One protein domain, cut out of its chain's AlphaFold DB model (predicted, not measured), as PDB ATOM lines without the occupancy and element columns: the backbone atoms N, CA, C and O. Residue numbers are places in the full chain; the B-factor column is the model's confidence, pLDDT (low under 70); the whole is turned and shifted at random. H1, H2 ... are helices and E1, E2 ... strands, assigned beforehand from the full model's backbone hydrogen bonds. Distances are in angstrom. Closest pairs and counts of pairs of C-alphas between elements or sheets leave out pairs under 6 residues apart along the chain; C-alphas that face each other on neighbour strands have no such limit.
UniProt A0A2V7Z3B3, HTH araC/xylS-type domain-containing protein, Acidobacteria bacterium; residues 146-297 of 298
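Overview. This is residues 146 to 297 of the 298 residues of the protein "HTH araC/xylS-type domain-containing protein" of Acidobacteria bacterium (UniProt A0A2V7Z3B3). This is a small sandwich, the curled five-stranded sheet E3 E2 E5 E6 E7 partly face to face with the two-stranded sheet E1 E4, and E6 and E7 lie farthest from the middle. Three short helices, H1, H3 and H4, graze the large sheet, and H2 lies off it, against H3. The printed part has 152 residues with four named helices and seven named strands, in the order H1 E1 E2 E3 E4 E5 H2 E6 E7 H3 H4; both sheets are antiparallel, and the class is mixed, helices and strands, with 65 residues in named elements, under half. It is compact, with a radius of gyration of the C-alphas of 14.5 A and spans of 41 by 36 by 25 A.

Along the chain. Find C-alpha 149 at (39.803, -7.836, 37.083), where H1, residues 149 to 155, begins. Then come E1, residues 162 to 167, 16.5 A long; E2, 174 to 181, 22.6 A; E3, 192 to 196; and E4, 200 to 204. E5, residues 210 to 220, runs 32.0 A from C-alpha 210 at (26.311, -25.189, 58.526). Read on to H2, 225 to 230; E6, 244 to 248; E7, 251 to 253; H3, 276 to 280; and H4, 292 to 295, ending at C-alpha 295 at (31.963, -7.531, 51.018).

Arrangement. Begin with the twisted large sheet, whose edge strands are E3 and E7. In the hairpin E2 and E3, N 178 and O 194 are 2.9 A apart. E5 is staggered: residues 213 to 220 pair with E2, N 177 to O 217 at 2.8 A, and residues 210 to 213 with E6, N 212 to O 245 at 2.8 A. In the hairpin E6 and E7, N 246 and O 253 are 2.9 A apart. In the other sheet of the sandwich, N 164 of E1 and O 202 of E4 are 3.2 A apart; the facing parts of the two sheets are 7.3 A centre to centre. The closest C-alphas of H1 and E3 are Phe 153 and Val 195, 6.3 A. H2 touches H3, closest at C-alphas Ile 225 and Pro 277, 6.5 A. Every O i to N i+4 pair is within hydrogen-bond range in H2 and H3, 2 of 3 in H1, and H4 is too short for one.

Size, cuts and confidence. The C-alphas farthest apart, Asp 224 and Gly 249, are 41.7 A apart. The printed part has no cut. The links H2 to E6, E7 to H3 and H3 to H4 are long. Look for pLDDT under 70 at residues 146 to 157, 242 and 276 to 297.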
ATOM      1  N   ILE A 146      43.496  -7.818  30.191       50.81
ATOM      2  CA  ILE A 146      42.658  -6.725  30.712       50.81
ATOM      3  C   ILE A 146      43.313  -6.212  32.001       50.81
ATOM      4  O   ILE A 146      43.684  -7.032  32.839       50.81
ATOM      5  N   GLU A 147      43.467  -4.891  32.165       52.41
ATOM      6  CA  GLU A 147      43.887  -4.288  33.438       52.41
ATOM      7  C   GLU A 147      43.041  -4.864  34.584       52.41
ATOM      8  O   GLU A 147      41.817  -4.907  34.516       52.41
ATOM      9  N   ASP A 148      43.727  -5.423  35.574       64.00
ATOM     10  CA  ASP A 148      43.415  -6.738  36.128       64.00
ATOM     11  C   ASP A 148      42.074  -6.857  36.899       64.00
ATOM     12  O   ASP A 148      42.020  -6.483  38.073       64.00
ATOM     13  N   PRO A 149      41.007  -7.462  36.327       57.66
ATOM     14  CA  PRO A 149      39.803  -7.836  37.083       57.66
ATOM     15  C   PRO A 149      40.109  -8.680  38.326       57.66
ATOM     16  O   PRO A 149      39.382  -8.625  39.319       57.66
ATOM     17  N   LEU A 150      41.183  -9.471  38.286       64.38
ATOM     18  CA  LEU A 150      41.569 -10.319  39.398       64.38
ATOM     19  C   LEU A 150      42.141  -9.518  40.568       64.38
ATOM     20  O   LEU A 150      41.930  -9.932  41.700       64.38
ATOM     21  N   ALA A 151      42.768  -8.364  40.335       67.75
ATOM     22  CA  ALA A 151      43.280  -7.503  41.397       67.75
ATOM     23  C   ALA A 151      42.147  -7.050  42.324       67.75
ATOM     24  O   ALA A 151      42.342  -6.960  43.534       67.75
ATOM     25  N   ALA A 152      40.938  -6.848  41.784       64.31
ATOM     26  CA  ALA A 152      39.750  -6.584  42.591       64.31
ATOM     27  C   ALA A 152      39.385  -7.785  43.482       64.31
ATOM     28  O   ALA A 152      39.092  -7.606  44.658       64.31
ATOM     29  N   PHE A 153      39.453  -9.016  42.966       63.84
ATOM     30  CA  PHE A 153      39.213 -10.226  43.765       63.84
ATOM     31  C   PHE A 153      40.334 -10.515  44.772       63.84
ATOM     32  O   PHE A 153      40.052 -10.985  45.872       63.84
ATOM     33  N   GLU A 154      41.589 -10.236  44.424       69.81
ATOM     34  CA  GLU A 154      42.738 -10.380  45.320       69.81
ATOM     35  C   GLU A 154      42.680  -9.354  46.459       69.81
ATOM     36  O   GLU A 154      42.931  -9.711  47.607       69.81
ATOM     37  N   ALA A 155      42.251  -8.119  46.177       67.69
ATOM     38  CA  ALA A 155      42.023  -7.090  47.190       67.69
ATOM     39  C   ALA A 155      40.866  -7.428  48.151       67.69
ATOM     40  O   ALA A 155      40.861  -6.957  49.287       67.69
ATOM     41  N   LEU A 156      39.906  -8.252  47.717       64.94
ATOM     42  CA  LEU A 156      38.800  -8.749  48.544       64.94
ATOM     43  C   LEU A 156      39.150 -10.017  49.338       64.94
ATOM     44  O   LEU A 156      38.306 -10.506  50.091       64.94
ATOM     45  N   GLN A 157      40.355 -10.581  49.180       69.19
ATOM     46  CA  GLN A 157      40.754 -11.749  49.965       69.19
ATOM     47  C   GLN A 157      40.803 -11.360  51.449       69.19
ATOM     48  O   GLN A 157      41.513 -10.422  51.819       69.19
ATOM     49  N   PRO A 158      40.083 -12.076  52.328       73.38
ATOM     50  CA  PRO A 158      40.123 -11.770  53.744       73.38
ATOM     51  C   PRO A 158      41.521 -12.083  54.303       73.38
ATOM     52  O   PRO A 158      42.134 -13.080  53.911       73.38
ATOM     53  N   PRO A 159      42.022 -11.295  55.273       72.81
ATOM     54  CA  PRO A 159      43.343 -11.522  55.864       72.81
ATOM     55  C   PRO A 159      43.423 -12.842  56.647       72.81
ATOM     56  O   PRO A 159      44.509 -13.360  56.892       72.81
ATOM     57  N   GLN A 160      42.274 -13.382  57.063       79.12
ATOM     58  CA  GLN A 160      42.153 -14.607  57.842       79.12
ATOM     59  C   GLN A 160      40.868 -15.351  57.483       79.12
ATOM     60  O   GLN A 160      39.849 -14.739  57.161       79.12
ATOM     61  N   GLY A 161      40.885 -16.675  57.605       86.56
ATOM     62  CA  GLY A 161      39.712 -17.489  57.327       86.56
ATOM     63  C   GLY A 161      40.032 -18.969  57.187       86.56
ATOM     64  O   GLY A 161      41.023 -19.457  57.730       86.56
ATOM     65  N   LEU A 162      39.171 -19.690  56.473       88.00
ATOM     66  CA  LEU A 162      39.413 -21.082  56.122       88.00
ATOM     67  C   LEU A 162      40.515 -21.146  55.061       88.00
ATOM     68  O   LEU A 162      40.284 -20.816  53.897       88.00
ATOM     69  N   THR A 163      41.689 -21.602  55.480       90.31
ATOM     70  CA  THR A 163      42.845 -21.800  54.605       90.31
ATOM     71  C   THR A 163      42.892 -23.231  54.093       90.31
ATOM     72  O   THR A 163      42.644 -24.179  54.839       90.31
ATOM     73  N   GLY A 164      43.250 -23.398  52.826       90.81
ATOM     74  CA  GLY A 164      43.560 -24.697  52.245       90.81
ATOM     75  C   GLY A 164      44.489 -24.557  51.050       90.81
ATOM     76  O   GLY A 164      44.809 -23.449  50.629       90.81
ATOM     77  N   GLU A 165      44.901 -25.690  50.497       93.56
ATOM     78  CA  GLU A 165      45.780 -25.741  49.329       93.56
ATOM     79  C   GLU A 165      44.991 -26.221  48.110       93.56
ATOM     80  O   GLU A 165      44.210 -27.172  48.213       93.56
ATOM     81  N   VAL A 166      45.196 -25.595  46.953       95.31
ATOM     82  CA  VAL A 166      44.751 -26.121  45.658       95.31
ATOM     83  C   VAL A 166      45.964 -26.515  44.842       95.31
ATOM     84  O   VAL A 166      46.876 -25.719  44.661       95.31
ATOM     85  N   THR A 167      45.946 -27.720  44.287       95.88
ATOM     86  CA  THR A 167      46.967 -28.188  43.343       95.88
ATOM     87  C   THR A 167      46.362 -28.353  41.957       95.88
ATOM     88  O   THR A 167      45.174 -28.647  41.824       95.88
ATOM     89  N   ALA A 168      47.168 -28.172  40.917       95.62
ATOM     90  CA  ALA A 168      46.754 -28.342  39.528       95.62
ATOM     91  C   ALA A 168      47.682 -29.319  38.789       95.62
ATOM     92  O   ALA A 168      48.762 -29.627  39.301       95.62
ATOM     93  N   PRO A 169      47.268 -29.844  37.619       95.56
ATOM     94  CA  PRO A 169      48.140 -30.640  36.761       95.56
ATOM     95  C   PRO A 169      49.427 -29.892  36.395       95.56
ATOM     96  O   PRO A 169      49.461 -28.662  36.370       95.56
ATOM     97  N   GLU A 170      50.484 -30.644  36.096       93.06
ATOM     98  CA  GLU A 170      51.758 -30.066  35.669       93.06
ATOM     99  C   GLU A 170      51.578 -29.207  34.411       93.06
ATOM    100  O   GLU A 170      50.830 -29.561  33.500       93.06
ATOM    101  N   GLY A 171      52.240 -28.049  34.385       90.50
ATOM    102  CA  GLY A 171      52.121 -27.089  33.291       90.50
ATOM    103  C   GLY A 171      50.805 -26.307  33.261       90.50
ATOM    104  O   GLY A 171      50.607 -25.563  32.299       90.50
ATOM    105  N   PHE A 172      49.936 -26.454  34.275       92.00
ATOM    106  CA  PHE A 172      48.772 -25.587  34.456       92.00
ATOM    107  C   PHE A 172      49.200 -24.158  34.740       92.00
ATOM    108  O   PHE A 172      50.075 -23.873  35.560       92.00
ATOM    109  N   GLU A 173      48.508 -23.257  34.072       88.06
ATOM    110  CA  GLU A 173      49.020 -21.935  33.857       88.06
ATOM    111  C   GLU A 173      47.840 -20.971  33.720       88.06
ATOM    112  O   GLU A 173      47.508 -20.512  32.639       88.06
ATOM    113  N   GLY A 174      47.170 -20.647  34.824       85.88
ATOM    114  CA  GLY A 174      45.987 -19.790  34.770       85.88
ATOM    115  C   GLY A 174      45.322 -19.555  36.119       85.88
ATOM    116  O   GLY A 174      45.923 -19.754  37.174       85.88
ATOM    117  N   LEU A 175      44.066 -19.122  36.084       86.25
ATOM    118  CA  LEU A 175      43.334 -18.708  37.275       86.25
ATOM    119  C   LEU A 175      42.758 -19.908  38.009       86.25
ATOM    120  O   LEU A 175      42.184 -20.801  37.389       86.25
ATOM    121  N   THR A 176      42.836 -19.900  39.334       89.25
ATOM    122  CA  THR A 176      42.088 -20.840  40.165       89.25
ATOM    123  C   THR A 176      41.031 -20.104  40.959       89.25
ATOM    124  O   THR A 176      41.225 -18.959  41.369       89.25
ATOM    125  N   ALA A 177      39.908 -20.768  41.191       88.62
ATOM    126  CA  ALA A 177      38.972 -20.346  42.208       88.62
ATOM    127  C   ALA A 177      38.511 -21.498  43.064       88.62
ATOM    128  O   ALA A 177      38.300 -22.609  42.588       88.62
ATOM    129  N   VAL A 178      38.299 -21.186  44.332       90.69
ATOM    130  CA  VAL A 178      37.713 -22.078  45.316       90.69
ATOM    131  C   VAL A 178      36.465 -21.420  45.839       90.69
ATOM    132  O   VAL A 178      36.506 -20.277  46.279       90.69
ATOM    133  N   ALA A 179      35.355 -22.136  45.789       90.12
ATOM    134  CA  ALA A 179      34.061 -21.603  46.152       90.12
ATOM    135  C   ALA A 179      33.277 -22.586  47.023       90.12
ATOM    136  O   ALA A 179      33.347 -23.803  46.840       90.12
ATOM    137  N   LEU A 180      32.509 -22.038  47.968       91.06
ATOM    138  CA  LEU A 180      31.621 -22.788  48.851       91.06
ATOM    139  C   LEU A 180      30.165 -22.555  48.479       91.06
ATOM    140  O   LEU A 180      29.686 -21.425  48.478       91.06
ATOM    141  N   PHE A 181      29.437 -23.637  48.237       90.44
ATOM    142  CA  PHE A 181      28.028 -23.619  47.862       90.44
ATOM    143  C   PHE A 181      27.168 -24.255  48.953       90.44
ATOM    144  O   PHE A 181      27.568 -25.212  49.611       90.44
ATOM    145  N   LYS A 182      25.930 -23.774  49.117       88.94
ATOM    146  CA  LYS A 182      24.939 -24.408  50.011       88.94
ATOM    147  C   LYS A 182      24.428 -25.752  49.479       88.94
ATOM    148  O   LYS A 182      23.767 -26.491  50.202       88.94
ATOM    149  N   ARG A 183      24.685 -26.055  48.205       87.88
ATOM    150  CA  ARG A 183      24.252 -27.269  47.511       87.88
ATOM    151  C   ARG A 183      25.449 -27.930  46.847       87.88
ATOM    152  O   ARG A 183      26.392 -27.255  46.462       87.88
ATOM    153  N   ALA A 184      25.380 -29.247  46.686       85.06
ATOM    154  CA  ALA A 184      26.417 -30.033  46.018       85.06
ATOM    155  C   ALA A 184      26.536 -29.742  44.512       85.06
ATOM    156  O   ALA A 184      27.558 -30.046  43.907       85.06
ATOM    157  N   THR A 185      25.497 -29.167  43.901       85.19
ATOM    158  CA  THR A 185      25.573 -28.646  42.536       85.19
ATOM    159  C   THR A 185      26.146 -27.227  42.590       85.19
ATOM    160  O   THR A 185      25.580 -26.404  43.314       85.19
ATOM    161  N   PRO A 186      27.225 -26.922  41.848       84.12
ATOM    162  CA  PRO A 186      27.814 -25.586  41.797       84.12
ATOM    163  C   PRO A 186      26.932 -24.646  40.962       84.12
ATOM    164  O   PRO A 186      27.161 -24.406  39.773       84.12
ATOM    165  N   GLU A 187      25.864 -24.173  41.596       87.19
ATOM    166  CA  GLU A 187      24.841 -23.311  41.017       87.19
ATOM    167  C   GLU A 187      24.645 -22.050  41.865       87.19
ATOM    168  O   GLU A 187      24.675 -22.090  43.096       87.19
ATOM    169  N   GLY A 188      24.400 -20.936  41.183       84.88
ATOM    170  CA  GLY A 188      24.166 -19.632  41.781       84.88
ATOM    171  C   GLY A 188      25.416 -19.038  42.410       84.88
ATOM    172  O   GLY A 188      26.523 -19.537  42.236       84.88
ATOM    173  N   TRP A 189      25.224 -17.945  43.141       82.81
ATOM    174  CA  TRP A 189      26.317 -17.285  43.840       82.81
ATOM    175  C   TRP A 189      26.847 -18.151  44.989       82.81
ATOM    176  O   TRP A 189      26.048 -18.637  45.803       82.81
ATOM    177  N   PRO A 190      28.173 -18.348  45.086       86.62
ATOM    178  CA  PRO A 190      28.753 -19.060  46.205       86.62
ATOM    179  C   PRO A 190      28.588 -18.254  47.497       86.62
ATOM    180  O   PRO A 190      28.542 -17.029  47.495       86.62
ATOM    181  N   SER A 191      28.519 -18.962  48.621       87.19
ATOM    182  CA  SER A 191      28.539 -18.362  49.960       87.19
ATOM    183  C   SER A 191      29.889 -17.723  50.287       87.19
ATOM    184  O   SER A 191      29.936 -16.787  51.069       87.19
ATOM    185  N   ALA A 192      30.971 -18.241  49.706       86.25
ATOM    186  CA  ALA A 192      32.318 -17.696  49.804       86.25
ATOM    187  C   ALA A 192      33.108 -18.094  48.555       86.25
ATOM    188  O   ALA A 192      32.902 -19.193  48.038       86.25
ATOM    189  N   CYS A 193      34.010 -17.234  48.090       85.50
ATOM    190  CA  CYS A 193      34.892 -17.515  46.962       85.50
ATOM    191  C   CYS A 193      36.271 -16.915  47.223       85.50
ATOM    192  O   CYS A 193      36.376 -15.845  47.812       85.50
ATOM    193  N   ALA A 194      37.305 -17.599  46.756       85.44
ATOM    194  CA  ALA A 194      38.667 -17.107  46.675       85.44
ATOM    195  C   ALA A 194      39.154 -17.344  45.248       85.44
ATOM    196  O   ALA A 194      38.997 -18.451  44.737       85.44
ATOM    197  N   VAL A 195      39.743 -16.330  44.616       84.06
ATOM    198  CA  VAL A 195      40.303 -16.421  43.258       84.06
ATOM    199  C   VAL A 195      41.785 -16.059  43.296       84.06
ATOM    200  O   VAL A 195      42.166 -15.153  44.035       84.06
ATOM    201  N   ARG A 196      42.623 -16.780  42.543       84.38
ATOM    202  CA  ARG A 196      44.084 -16.619  42.502       84.38
ATOM    203  C   ARG A 196      44.643 -16.772  41.088       84.38
ATOM    204  O   ARG A 196      44.072 -17.483  40.266       84.38
ATOM    205  N   ARG A 197      45.811 -16.162  40.836       82.75
ATOM    206  CA  ARG A 197      46.573 -16.233  39.563       82.75
ATOM    207  C   ARG A 197      47.195 -17.590  39.236       82.75
ATOM    208  O   ARG A 197      47.712 -17.770  38.139       82.75
ATOM    209  N   SER A 198      47.219 -18.495  40.203       87.06
ATOM    210  CA  SER A 198      47.819 -19.818  40.082       87.06
ATOM    211  C   SER A 198      47.159 -20.778  41.064       87.06
ATOM    212  O   SER A 198      46.383 -20.371  41.933       87.06
ATOM    213  N   ALA A 199      47.485 -22.062  40.944       91.50
ATOM    214  CA  ALA A 199      47.277 -23.006  42.033       91.50
ATOM    215  C   ALA A 199      48.152 -22.621  43.243       91.50
ATOM    216  O   ALA A 199      49.182 -21.957  43.082       91.50
ATOM    217  N   GLY A 200      47.724 -23.013  44.439       92.06
ATOM    218  CA  GLY A 200      48.402 -22.738  45.702       92.06
ATOM    219  C   GLY A 200      47.422 -22.534  46.854       92.06
ATOM    220  O   GLY A 200      46.244 -22.900  46.775       92.06
ATOM    221  N   THR A 201      47.914 -21.919  47.925       92.31
ATOM    222  CA  THR A 201      47.122 -21.618  49.119       92.31
ATOM    223  C   THR A 201      45.986 -20.648  48.810       92.31
ATOM    224  O   THR A 201      46.215 -19.603  48.203       92.31
ATOM    225  N   PHE A 202      44.777 -20.942  49.274       89.75
ATOM    226  CA  PHE A 202      43.620 -20.046  49.230       89.75
ATOM    227  C   PHE A 202      43.142 -19.716  50.646       89.75
ATOM    228  O   PHE A 202      43.342 -20.508  51.568       89.75
ATOM    229  N   VAL A 203      42.462 -18.578  50.804       89.25
ATOM    230  CA  VAL A 203      41.802 -18.184  52.055       89.25
ATOM    231  C   VAL A 203      40.356 -17.818  51.750       89.25
ATOM    232  O   VAL A 203      40.088 -16.922  50.955       89.25
ATOM    233  N   LEU A 204      39.415 -18.530  52.364       87.25
ATOM    234  CA  LEU A 204      37.987 -18.227  52.290       87.25
ATOM    235  C   LEU A 204      37.533 -17.512  53.565       87.25
ATOM    236  O   LEU A 204      37.979 -17.900  54.645       87.25
ATOM    237  N   PRO A 205      36.617 -16.531  53.484       84.62
ATOM    238  CA  PRO A 205      36.091 -15.854  54.666       84.62
ATOM    239  C   PRO A 205      35.432 -16.833  55.641       84.62
ATOM    240  O   PRO A 205      34.985 -17.923  55.268       84.62
ATOM    241  N   GLN A 206      35.361 -16.435  56.913       84.00
ATOM    242  CA  GLN A 206      34.653 -17.219  57.918       84.00
ATOM    243  C   GLN A 206      33.159 -17.239  57.592       84.00
ATOM    244  O   GLN A 206      32.530 -16.202  57.405       84.00
ATOM    245  N   LEU A 207      32.590 -18.439  57.532       85.94
ATOM    246  CA  LEU A 207      31.175 -18.630  57.253       85.94
ATOM    247  C   LEU A 207      30.415 -19.024  58.522       85.94
ATOM    248  O   LEU A 207      30.977 -19.702  59.386       85.94
ATOM    249  N   PRO A 208      29.117 -18.685  58.608       90.31
ATOM    250  CA  PRO A 208      28.249 -19.195  59.657       90.31
ATOM    251  C   PRO A 208      28.231 -20.721  59.689       90.31
ATOM    252  O   PRO A 208      28.435 -21.380  58.658       90.31
ATOM    253  N   GLU A 209      27.886 -21.267  60.853       93.69
ATOM    254  CA  GLU A 209      27.689 -22.702  61.030       93.69
ATOM    255  C   GLU A 209      26.760 -23.288  59.966       93.69
ATOM    256  O   GLU A 209      25.777 -22.682  59.528       93.69
ATOM    257  N   GLY A 210      27.088 -24.501  59.536       93.88
ATOM    258  CA  GLY A 210      26.311 -25.189  58.526       93.88
ATOM    259  C   GLY A 210      27.135 -26.150  57.696       93.88
ATOM    260  O   GLY A 210      28.273 -26.495  58.010       93.88
ATOM    261  N   THR A 211      26.506 -26.621  56.626       93.56
ATOM    262  CA  THR A 211      27.110 -27.531  55.660       93.56
ATOM    263  C   THR A 211      27.245 -26.828  54.323       93.56
ATOM    264  O   THR A 211      26.288 -26.233  53.824       93.56
ATOM    265  N   TYR A 212      28.439 -26.926  53.756       93.19
ATOM    266  CA  TYR A 212      28.818 -26.333  52.487       93.19
ATOM    267  C   TYR A 212      29.483 -27.384  51.607       93.19
ATOM    268  O   TYR A 212      30.005 -28.393  52.082       93.19
ATOM    269  N   HIS A 213      29.468 -27.136  50.310       92.50
ATOM    270  CA  HIS A 213      30.097 -27.970  49.304       92.50
ATOM    271  C   HIS A 213      31.177 -27.157  48.614       92.50
ATOM    272  O   HIS A 213      30.893 -26.074  48.103       92.50
ATOM    273  N   LEU A 214      32.405 -27.664  48.638       92.31
ATOM    274  CA  LEU A 214      33.542 -27.013  48.013       92.31
ATOM    275  C   LEU A 214      33.657 -27.458  46.558       92.31
ATOM    276  O   LEU A 214      33.648 -28.650  46.256       92.31
ATOM    277  N   LEU A 215      33.812 -26.478  45.676       92.50
ATOM    278  CA  LEU A 215      34.288 -26.664  44.314       92.50
ATOM    279  C   LEU A 215      35.567 -25.847  44.161       92.50
ATOM    280  O   LEU A 215      35.567 -24.654  44.460       92.50
ATOM    281  N   ALA A 216      36.626 -26.471  43.655       92.75
ATOM    282  CA  ALA A 216      37.723 -25.739  43.042       92.75
ATOM    283  C   ALA A 216      37.612 -25.840  41.518       92.75
ATOM    284  O   ALA A 216      37.289 -26.907  40.992       92.75
ATOM    285  N   ALA A 217      37.876 -24.740  40.826       92.69
ATOM    286  CA  ALA A 217      37.896 -24.634  39.377       92.69
ATOM    287  C   ALA A 217      39.204 -23.976  38.917       92.69
ATOM    288  O   ALA A 217      39.745 -23.118  39.612       92.69
ATOM    289  N   GLY A 218      39.711 -24.379  37.754       91.31
ATOM    290  CA  GLY A 218      40.904 -23.831  37.119       91.31
ATOM    291  C   GLY A 218      40.620 -23.463  35.672       91.31
ATOM    292  O   GLY A 218      40.200 -24.312  34.888       91.31
ATOM    293  N   LEU A 219      40.856 -22.202  35.330       88.50
ATOM    294  CA  LEU A 219      40.775 -21.671  33.978       88.50
ATOM    295  C   LEU A 219      42.199 -21.495  33.454       88.50
ATOM    296  O   LEU A 219      42.906 -20.581  33.878       88.50
ATOM    297  N   ASP A 220      42.630 -22.406  32.586       87.38
ATOM    298  CA  ASP A 220      43.960 -22.338  31.980       87.38
ATOM    299  C   ASP A 220      44.030 -21.155  31.008       87.38
ATOM    300  O   ASP A 220      43.083 -20.910  30.263       87.38
ATOM    301  N   ARG A 221      45.145 -20.418  30.988       82.69
ATOM    302  CA  ARG A 221      45.305 -19.251  30.107       82.69
ATOM    303  C   ARG A 221      45.257 -19.579  28.620       82.69
ATOM    304  O   ARG A 221      45.154 -18.671  27.804       82.69
ATOM    305  N   ARG A 222      45.450 -20.854  28.275       83.81
ATOM    306  CA  ARG A 222      45.412 -21.357  26.900       83.81
ATOM    307  C   ARG A 222      43.981 -21.590  26.416       83.81
ATOM    308  O   ARG A 222      43.784 -21.752  25.215       83.81
ATOM    309  N   GLU A 223      43.005 -21.630  27.321       85.44
ATOM    310  CA  GLU A 223      41.595 -21.766  26.968       85.44
ATOM    311  C   GLU A 223      40.969 -20.409  26.634       85.44
ATOM    312  O   GLU A 223      41.222 -19.398  27.293       85.44
ATOM    313  N   ASP A 224      40.082 -20.410  25.639       83.50
ATOM    314  CA  ASP A 224      39.195 -19.277  25.397       83.50
ATOM    315  C   ASP A 224      38.107 -19.231  26.478       83.50
ATOM    316  O   ASP A 224      37.368 -20.192  26.711       83.50
ATOM    317  N   ILE A 225      37.984 -18.083  27.139       81.69
ATOM    318  CA  ILE A 225      37.074 -17.917  28.271       81.69
ATOM    319  C   ILE A 225      35.614 -18.082  27.832       81.69
ATOM    320  O   ILE A 225      34.804 -18.665  28.560       81.69
ATOM    321  N   THR A 226      35.265 -17.591  26.642       83.62
ATOM    322  CA  THR A 226      33.905 -17.716  26.105       83.62
ATOM    323  C   THR A 226      33.581 -19.177  25.809       83.62
ATOM    324  O   THR A 226      32.502 -19.651  26.174       83.62
ATOM    325  N   ALA A 227      34.528 -19.934  25.259       88.12
ATOM    326  CA  ALA A 227      34.420 -21.372  25.079       88.12
ATOM    327  C   ALA A 227      34.237 -22.098  26.420       88.12
ATOM    328  O   ALA A 227      33.378 -22.972  26.507       88.12
ATOM    329  N   CYS A 228      34.942 -21.704  27.487       87.94
ATOM    330  CA  CYS A 228      34.723 -22.239  28.837       87.94
ATOM    331  C   CYS A 228      33.345 -21.889  29.425       87.94
ATOM    332  O   CYS A 228      32.773 -22.659  30.200       87.94
ATOM    333  N   LEU A 229      32.788 -20.719  29.093       86.88
ATOM    334  CA  LEU A 229      31.430 -20.350  29.504       86.88
ATOM    335  C   LEU A 229      30.375 -21.204  28.798       86.88
ATOM    336  O   LEU A 229      29.380 -21.579  29.428       86.88
ATOM    337  N   VAL A 230      30.601 -21.501  27.518       89.88
ATOM    338  CA  VAL A 230      29.738 -22.333  26.669       89.88
ATOM    339  C   VAL A 230      29.818 -23.807  27.063       89.88
ATOM    340  O   VAL A 230      28.783 -24.466  27.169       89.88
ATOM    341  N   ASP A 231      31.028 -24.306  27.294       90.12
ATOM    342  CA  ASP A 231      31.328 -25.691  27.625       90.12
ATOM    343  C   ASP A 231      32.170 -25.752  28.898       90.12
ATOM    344  O   ASP A 231      33.376 -25.484  28.898       90.12
ATOM    345  N   SER A 232      31.514 -26.115  30.002       89.31
ATOM    346  CA  SER A 232      32.187 -26.136  31.293       89.31
ATOM    347  C   SER A 232      33.260 -27.219  31.377       89.31
ATOM    348  O   SER A 232      34.159 -27.088  32.207       89.31
ATOM    349  N   ASP A 233      33.226 -28.260  30.532       91.62
ATOM    350  CA  ASP A 233      34.168 -29.391  30.570       91.62
ATOM    351  C   ASP A 233      35.604 -29.007  30.172       91.62
ATOM    352  O   ASP A 233      36.547 -29.720  30.514       91.62
ATOM    353  N   ARG A 234      35.783 -27.807  29.604       91.56
ATOM    354  CA  ARG A 234      37.084 -27.145  29.402       91.56
ATOM    355  C   ARG A 234      37.721 -26.614  30.688       91.56
ATOM    356  O   ARG A 234      38.914 -26.338  30.728       91.56
ATOM    357  N   ILE A 235      36.933 -26.444  31.749       91.25
ATOM    358  CA  ILE A 235      37.392 -25.917  33.035       91.25
ATOM    359  C   ILE A 235      37.887 -27.081  33.895       91.25
ATOM    360  O   ILE A 235      37.127 -28.010  34.206       91.25
ATOM    361  N   LEU A 236      39.147 -27.005  34.334       94.31
ATOM    362  CA  LEU A 236      39.680 -27.938  35.325       94.31
ATOM    363  C   LEU A 236      38.869 -27.822  36.610       94.31
ATOM    364  O   LEU A 236      38.487 -26.727  37.012       94.31
ATOM    365  N   ARG A 237      38.618 -28.930  37.296       94.12
ATOM    366  CA  ARG A 237      37.766 -28.927  38.486       94.12
ATOM    367  C   ARG A 237      38.194 -29.943  39.524       94.12
ATOM    368  O   ARG A 237      38.863 -30.930  39.221       94.12
ATOM    369  N   SER A 238      37.799 -29.694  40.764       93.44
ATOM    370  CA  SER A 238      37.893 -30.675  41.835       93.44
ATOM    371  C   SER A 238      36.847 -31.776  41.672       93.44
ATOM    372  O   SER A 238      35.813 -31.589  41.035       93.44
ATOM    373  N   SER A 239      37.079 -32.918  42.320       86.94
ATOM    374  CA  SER A 239      36.062 -33.969  42.435       86.94
ATOM    375  C   SER A 239      34.772 -33.427  43.055       86.94
ATOM    376  O   SER A 239      34.809 -32.806  44.114       86.94
ATOM    377  N   SER A 240      33.619 -33.729  42.453       73.31
ATOM    378  CA  SER A 240      32.310 -33.451  43.060       73.31
ATOM    379  C   SER A 240      32.007 -34.350  44.270       73.31
ATOM    380  O   SER A 240      31.098 -34.074  45.057       73.31
ATOM    381  N   ARG A 241      32.760 -35.447  44.434       77.75
ATOM    382  CA  ARG A 241      32.597 -36.418  45.523       77.75
ATOM    383  C   ARG A 241      33.417 -35.994  46.738       77.75
ATOM    384  O   ARG A 241      34.620 -35.777  46.628       77.75
ATOM    385  N   GLY A 242      32.773 -35.970  47.903       69.81
ATOM    386  CA  GLY A 242      33.451 -35.945  49.205       69.81
ATOM    387  C   GLY A 242      33.903 -34.576  49.717       69.81
ATOM    388  O   GLY A 242      34.295 -34.488  50.873       69.81
ATOM    389  N   LEU A 243      33.782 -33.503  48.931       84.75
ATOM    390  CA  LEU A 243      34.183 -32.150  49.341       84.75
ATOM    391  C   LEU A 243      33.055 -31.414  50.074       84.75
ATOM    392  O   LEU A 243      32.541 -30.387  49.628       84.75
ATOM    393  N   ARG A 244      32.623 -31.986  51.199       91.69
ATOM    394  CA  ARG A 244      31.586 -31.412  52.059       91.69
ATOM    395  C   ARG A 244      32.225 -30.835  53.313       91.69
ATOM    396  O   ARG A 244      32.692 -31.591  54.157       91.69
ATOM    397  N   ILE A 245      32.163 -29.517  53.447       91.44
ATOM    398  CA  ILE A 245      32.684 -28.786  54.597       91.44
ATOM    399  C   ILE A 245      31.574 -28.597  55.624       91.44
ATOM    400  O   ILE A 245      30.491 -28.108  55.300       91.44
ATOM    401  N   VAL A 246      31.842 -28.982  56.867       93.81
ATOM    402  CA  VAL A 246      30.924 -28.784  57.990       93.81
ATOM    403  C   VAL A 246      31.577 -27.845  58.994       93.81
ATOM    404  O   VAL A 246      32.653 -28.138  59.508       93.81
ATOM    405  N   ILE A 247      30.918 -26.721  59.267       92.81
ATOM    406  CA  ILE A 247      31.369 -25.705  60.224       92.81
ATOM    407  C   ILE A 247      30.496 -25.809  61.475       92.81
ATOM    408  O   ILE A 247      29.269 -25.710  61.378       92.81
ATOM    409  N   ARG A 248      31.128 -26.034  62.635       92.00
ATOM    410  CA  ARG A 248      30.492 -26.113  63.963       92.00
ATOM    411  C   ARG A 248      31.340 -25.352  64.979       92.00
ATOM    412  O   ARG A 248      32.412 -25.820  65.372       92.00
ATOM    413  N   GLY A 249      30.887 -24.179  65.402       85.94
ATOM    414  CA  GLY A 249      31.668 -23.241  66.195       85.94
ATOM    415  C   GLY A 249      33.004 -22.933  65.517       85.94
ATOM    416  O   GLY A 249      33.049 -22.480  64.378       85.94
ATOM    417  N   ARG A 250      34.108 -23.237  66.208       83.50
ATOM    418  CA  ARG A 250      35.480 -23.071  65.688       83.50
ATOM    419  C   ARG A 250      36.023 -24.288  64.933       83.50
ATOM    420  O   ARG A 250      37.149 -24.248  64.450       83.50
ATOM    421  N   ARG A 251      35.270 -25.390  64.869       87.12
ATOM    422  CA  ARG A 251      35.707 -26.642  64.244       87.12
ATOM    423  C   ARG A 251      35.226 -26.701  62.798       87.12
ATOM    424  O   ARG A 251      34.047 -26.479  62.521       87.12
ATOM    425  N   ILE A 252      36.143 -27.050  61.902       88.56
ATOM    426  CA  ILE A 252      35.886 -27.231  60.474       88.56
ATOM    427  C   ILE A 252      36.241 -28.672  60.118       88.56
ATOM    428  O   ILE A 252      37.342 -29.135  60.406       88.56
ATOM    429  N   GLU A 253      35.293 -29.391  59.525       90.75
ATOM    430  CA  GLU A 253      35.457 -30.786  59.114       90.75
ATOM    431  C   GLU A 253      35.293 -30.931  57.603       90.75
ATOM    432  O   GLU A 253      34.516 -30.199  56.987       90.75
ATOM    433  N   GLY A 254      35.975 -31.917  57.016       87.06
ATOM    434  CA  GLY A 254      35.813 -32.286  55.606       87.06
ATOM    435  C   GLY A 254      36.668 -31.493  54.615       87.06
ATOM    436  O   GLY A 254      36.540 -31.710  53.411       87.06
ATOM    437  N   LEU A 255      37.559 -30.616  55.094       84.19
ATOM    438  CA  LEU A 255      38.641 -30.093  54.262       84.19
ATOM    439  C   LEU A 255      39.691 -31.207  54.063       84.19
ATOM    440  O   LEU A 255      40.142 -31.779  55.055       84.19
ATOM    441  N   PRO A 256      40.061 -31.560  52.820       83.38
ATOM    442  CA  PRO A 256      41.025 -32.628  52.569       83.38
ATOM    443  C   PRO A 256      42.430 -32.243  53.055       83.38
ATOM    444  O   PRO A 256      42.948 -31.197  52.669       83.38
ATOM    445  N   GLU A 257      43.066 -33.114  53.848       79.38
ATOM    446  CA  GLU A 257      44.422 -32.897  54.392       79.38
ATOM    447  C   GLU A 257      45.476 -32.686  53.292       79.38
ATOM    448  O   GLU A 257      46.375 -31.867  53.443       79.38
ATOM    449  N   GLY A 258      45.337 -33.375  52.152       81.88
ATOM    450  CA  GLY A 258      46.211 -33.222  50.979       81.88
ATOM    451  C   GLY A 258      45.853 -32.051  50.056       81.88
ATOM    452  O   GLY A 258      46.351 -31.988  48.932       81.88
ATOM    453  N   GLY A 259      44.952 -31.163  50.484       88.81
ATOM    454  CA  GLY A 259      44.422 -30.089  49.654       88.81
ATOM    455  C   GLY A 259      43.441 -30.571  48.582       88.81
ATOM    456  O   GLY A 259      43.069 -31.743  48.479       88.81
ATOM    457  N   VAL A 260      42.972 -29.624  47.780       93.38
ATOM    458  CA  VAL A 260      42.011 -29.844  46.702       93.38
ATOM    459  C   VAL A 260      42.767 -29.940  45.384       93.38
ATOM    460  O   VAL A 260      43.444 -29.007  44.969       93.38
ATOM    461  N   ARG A 261      42.649 -31.071  44.693       94.94
ATOM    462  CA  ARG A 261      43.310 -31.280  43.403       94.94
ATOM    463  C   ARG A 261      42.374 -30.946  42.248       94.94
ATOM    464  O   ARG A 261      41.291 -31.525  42.146       94.94
ATOM    465  N   LEU A 262      42.819 -30.066  41.359       95.81
ATOM    466  CA  LEU A 262      42.203 -29.832  40.060       95.81
ATOM    467  C   LEU A 262      42.587 -30.945  39.085       95.81
ATOM    468  O   LEU A 262      43.721 -31.428  39.061       95.81
ATOM    469  N   ARG A 263      41.623 -31.340  38.260       95.75
ATOM    470  CA  ARG A 263      41.788 -32.307  37.175       95.75
ATOM    471  C   ARG A 263      40.887 -31.931  35.996       95.75
ATOM    472  O   ARG A 263      39.944 -31.162  36.194       95.75
ATOM    473  N   PRO A 264      41.125 -32.482  34.795       95.38
ATOM    474  CA  PRO A 264      40.147 -32.414  33.717       95.38
ATOM    475  C   PRO A 264      38.769 -32.908  34.175       95.38
ATOM    476  O   PRO A 264      38.663 -33.736  35.093       95.38
ATOM    477  N   ALA A 265      37.720 -32.385  33.541       92.94
ATOM    478  CA  ALA A 265      36.354 -32.809  33.800       92.94
ATOM    479  C   ALA A 265      36.196 -34.318  33.544       92.94
ATOM    480  O   ALA A 265      36.643 -34.850  32.530       92.94
ATOM    481  N   ASP A 266      35.564 -35.012  34.487       93.19
ATOM    482  CA  ASP A 266      35.110 -36.391  34.324       93.19
ATOM    483  C   ASP A 266      33.659 -36.318  33.817       93.19
ATOM    484  O   ASP A 266      32.884 -35.516  34.342       93.19
ATOM    485  N   PRO A 267      33.236 -37.134  32.834       91.44
ATOM    486  CA  PRO A 267      31.847 -37.158  32.373       91.44
ATOM    487  C   PRO A 267      30.803 -37.329  33.489       91.44
ATOM    488  O   PRO A 267      29.649 -36.939  33.304       91.44
ATOM    489  N   LEU A 268      31.193 -37.916  34.627       93.00
ATOM    490  CA  LEU A 268      30.359 -38.121  35.813       93.00
ATOM    491  C   LEU A 268      30.285 -36.895  36.737       93.00
ATOM    492  O   LEU A 268      29.518 -36.914  37.705       93.00
ATOM    493  N   ASP A 269      31.067 -35.850  36.471       92.06
ATOM    494  CA  ASP A 269      30.988 -34.593  37.201       92.06
ATOM    495  C   ASP A 269      29.706 -33.842  36.818       92.06
ATOM    496  O   ASP A 269      29.370 -33.734  35.635       92.06
ATOM    497  N   PRO A 270      28.989 -33.267  37.798       90.69
ATOM    498  CA  PRO A 270      27.942 -32.301  37.511       90.69
ATOM    499  C   PRO A 270      28.508 -31.103  36.734       90.69
ATOM    500  O   PRO A 270      29.644 -30.694  36.994       90.69
ATOM    501  N   PRO A 271      27.720 -30.496  35.834       89.56
ATOM    502  CA  PRO A 271      28.168 -29.320  35.103       89.56
ATOM    503  C   PRO A 271      28.336 -28.114  36.033       89.56
ATOM    504  O   PRO A 271      27.605 -27.959  37.020       89.56
ATOM    505  N   ILE A 272      29.277 -27.231  35.691       89.62
ATOM    506  CA  ILE A 272      29.492 -25.972  36.411       89.62
ATOM    507  C   ILE A 272      28.535 -24.921  35.837       89.62
ATOM    508  O   ILE A 272      28.744 -24.370  34.752       89.62
ATOM    509  N   LEU A 273      27.438 -24.673  36.559       86.62
ATOM    510  CA  LEU A 273      26.393 -23.741  36.123       86.62
ATOM    511  C   LEU A 273      26.733 -22.295  36.424       86.62
ATOM    512  O   LEU A 273      26.461 -21.422  35.599       86.62
ATOM    513  N   PHE A 274      27.313 -22.059  37.596       82.38
ATOM    514  CA  PHE A 274      27.819 -20.757  37.983       82.38
ATOM    515  C   PHE A 274      28.772 -20.234  36.904       82.38
ATOM    516  O   PHE A 274      29.715 -20.924  36.511       82.38
ATOM    517  N   ALA A 275      28.508 -19.030  36.397       77.75
ATOM    518  CA  ALA A 275      29.273 -18.422  35.310       77.75
ATOM    519  C   ALA A 275      30.626 -17.879  35.804       77.75
ATOM    520  O   ALA A 275      30.930 -16.704  35.625       77.75
ATOM    521  N   PHE A 276      31.426 -18.748  36.431       69.69
ATOM    522  CA  PHE A 276      32.675 -18.415  37.110       69.69
ATOM    523  C   PHE A 276      33.571 -17.460  36.299       69.69
ATOM    524  O   PHE A 276      33.893 -16.397  36.825       69.69
ATOM    525  N   PRO A 277      33.886 -17.729  35.016       68.38
ATOM    526  CA  PRO A 277      34.737 -16.822  34.254       68.38
ATOM    527  C   PRO A 277      34.109 -15.454  33.954       68.38
ATOM    528  O   PRO A 277      34.812 -14.453  33.908       68.38
ATOM    529  N   ALA A 278      32.784 -15.382  33.788       67.62
ATOM    530  CA  ALA A 278      32.091 -14.118  33.537       67.62
ATOM    531  C   ALA A 278      32.032 -13.242  34.796       67.62
ATOM    532  O   ALA A 278      31.990 -12.021  34.699       67.62
ATOM    533  N   LEU A 279      32.046 -13.864  35.974       66.25
ATOM    534  CA  LEU A 279      31.990 -13.171  37.258       66.25
ATOM    535  C   LEU A 279      33.310 -12.530  37.648       66.25
ATOM    536  O   LEU A 279      33.307 -11.476  38.276       66.25
ATOM    537  N   LEU A 280      34.427 -13.095  37.187       64.44
ATOM    538  CA  LEU A 280      35.724 -12.430  37.277       64.44
ATOM    539  C   LEU A 280      35.711 -11.061  36.594       64.44
ATOM    540  O   LEU A 280      36.422 -10.162  37.013       64.44
ATOM    541  N   LEU A 281      34.872 -10.882  35.576       64.12
ATOM    542  CA  LEU A 281      34.816  -9.669  34.769       64.12
ATOM    543  C   LEU A 281      33.762  -8.666  35.252       64.12
ATOM    544  O   LEU A 281      33.678  -7.564  34.712       64.12
ATOM    545  N   GLU A 282      32.956  -9.001  36.264       65.38
ATOM    546  CA  GLU A 282      31.954  -8.070  36.791       65.38
ATOM    547  C   GLU A 282      32.527  -6.781  37.392       65.38
ATOM    548  O   GLU A 282      31.952  -5.724  37.107       65.38
ATOM    549  N   PRO A 283      33.656  -6.796  38.131       58.91
ATOM    550  CA  PRO A 283      34.265  -5.569  38.649       58.91
ATOM    551  C   PRO A 283      34.631  -4.558  37.552       58.91
ATOM    552  O   PRO A 283      34.485  -3.353  37.750       58.91
ATOM    553  N   LEU A 284      35.016  -5.028  36.359       54.19
ATOM    554  CA  LEU A 284      35.352  -4.173  35.210       54.19
ATOM    555  C   LEU A 284      34.150  -3.417  34.642       54.19
ATOM    556  O   LEU A 284      34.307  -2.435  33.922       54.19
ATOM    557  N   LEU A 285      32.935  -3.870  34.950       56.38
ATOM    558  CA  LEU A 285      31.701  -3.238  34.502       56.38
ATOM    559  C   LEU A 285      31.172  -2.177  35.471       56.38
ATOM    560  O   LEU A 285      30.064  -1.680  35.253       56.38
ATOM    561  N   GLY A 286      31.937  -1.835  36.515       50.38
ATOM    562  CA  GLY A 286      31.610  -0.771  37.467       50.38
ATOM    563  C   GLY A 286      30.425  -1.081  38.384       50.38
ATOM    564  O   GLY A 286      29.951  -0.193  39.087       50.38
ATOM    565  N   ASP A 287      29.933  -2.322  38.388       54.12
ATOM    566  CA  ASP A 287      28.828  -2.749  39.243       54.12
ATOM    567  C   ASP A 287      29.375  -3.454  40.490       54.12
ATOM    568  O   ASP A 287      29.445  -4.678  40.556       54.12
ATOM    569  N   GLN A 288      29.785  -2.674  41.495       51.81
ATOM    570  CA  GLN A 288      30.270  -3.225  42.769       51.81
ATOM    571  C   GLN A 288      29.172  -3.969  43.554       51.81
ATOM    572  O   GLN A 288      29.479  -4.753  44.448       51.81
ATOM    573  N   SER A 289      27.889  -3.829  43.183       52.66
ATOM    574  CA  SER A 289      26.800  -4.586  43.823       52.66
ATOM    575  C   SER A 289      26.907  -6.100  43.591       52.66
ATOM    576  O   SER A 289      26.401  -6.887  44.392       52.66
ATOM    577  N   ALA A 290      27.623  -6.511  42.541       50.66
ATOM    578  CA  ALA A 290      27.954  -7.903  42.259       50.66
ATOM    579  C   ALA A 290      29.006  -8.485  43.224       50.66
ATOM    580  O   ALA A 290      29.021  -9.691  43.469       50.66
ATOM    581  N   LEU A 291      29.832  -7.628  43.835       53.94
ATOM    582  CA  LEU A 291      30.783  -7.995  44.886       53.94
ATOM    583  C   LEU A 291      30.170  -7.935  46.292       53.94
ATOM    584  O   LEU A 291      30.748  -8.483  47.227       53.94
ATOM    585  N   ALA A 292      28.972  -7.361  46.450       55.31
ATOM    586  CA  ALA A 292      28.279  -7.252  47.737       55.31
ATOM    587  C   ALA A 292      28.126  -8.582  48.517       55.31
ATOM    588  O   ALA A 292      28.128  -8.541  49.750       55.31
ATOM    589  N   PRO A 293      27.995  -9.769  47.881       52.19
ATOM    590  CA  PRO A 293      28.050 -11.042  48.600       52.19
ATOM    591  C   PRO A 293      29.411 -11.328  49.259       52.19
ATOM    592  O   PRO A 293      29.442 -12.011  50.279       52.19
ATOM    593  N   PHE A 294      30.513 -10.810  48.704       50.25
ATOM    594  CA  PHE A 294      31.876 -10.957  49.228       50.25
ATOM    595  C   PHE A 294      32.243  -9.864  50.240       50.25
ATOM    596  O   PHE A 294      32.937 -10.152  51.207       50.25
ATOM    597  N   GLU A 295      31.724  -8.643  50.079       48.41
ATOM    598  CA  GLU A 295      31.963  -7.531  51.018       48.41
ATOM    599  C   GLU A 295      31.303  -7.745  52.390       48.41
ATOM    600  O   GLU A 295      31.809  -7.288  53.408       48.41
ATOM    601  N   ARG A 296      30.176  -8.468  52.446       41.59
ATOM    602  CA  ARG A 296      29.441  -8.743  53.699       41.59
ATOM    603  C   ARG A 296      30.027  -9.886  54.536       41.59
ATOM    604  O   ARG A 296      29.449 -10.220  55.568       41.59
ATOM    605  N   ALA A 297      31.102 -10.520  54.070       38.53
ATOM    606  CA  ALA A 297      31.752 -11.653  54.731       38.53
ATOM    607  C   ALA A 297      33.061 -11.274  55.462       38.53
ATOM    608  O   ALA A 297      33.762 -12.172  55.937       38.53
TER     609      ALA A 297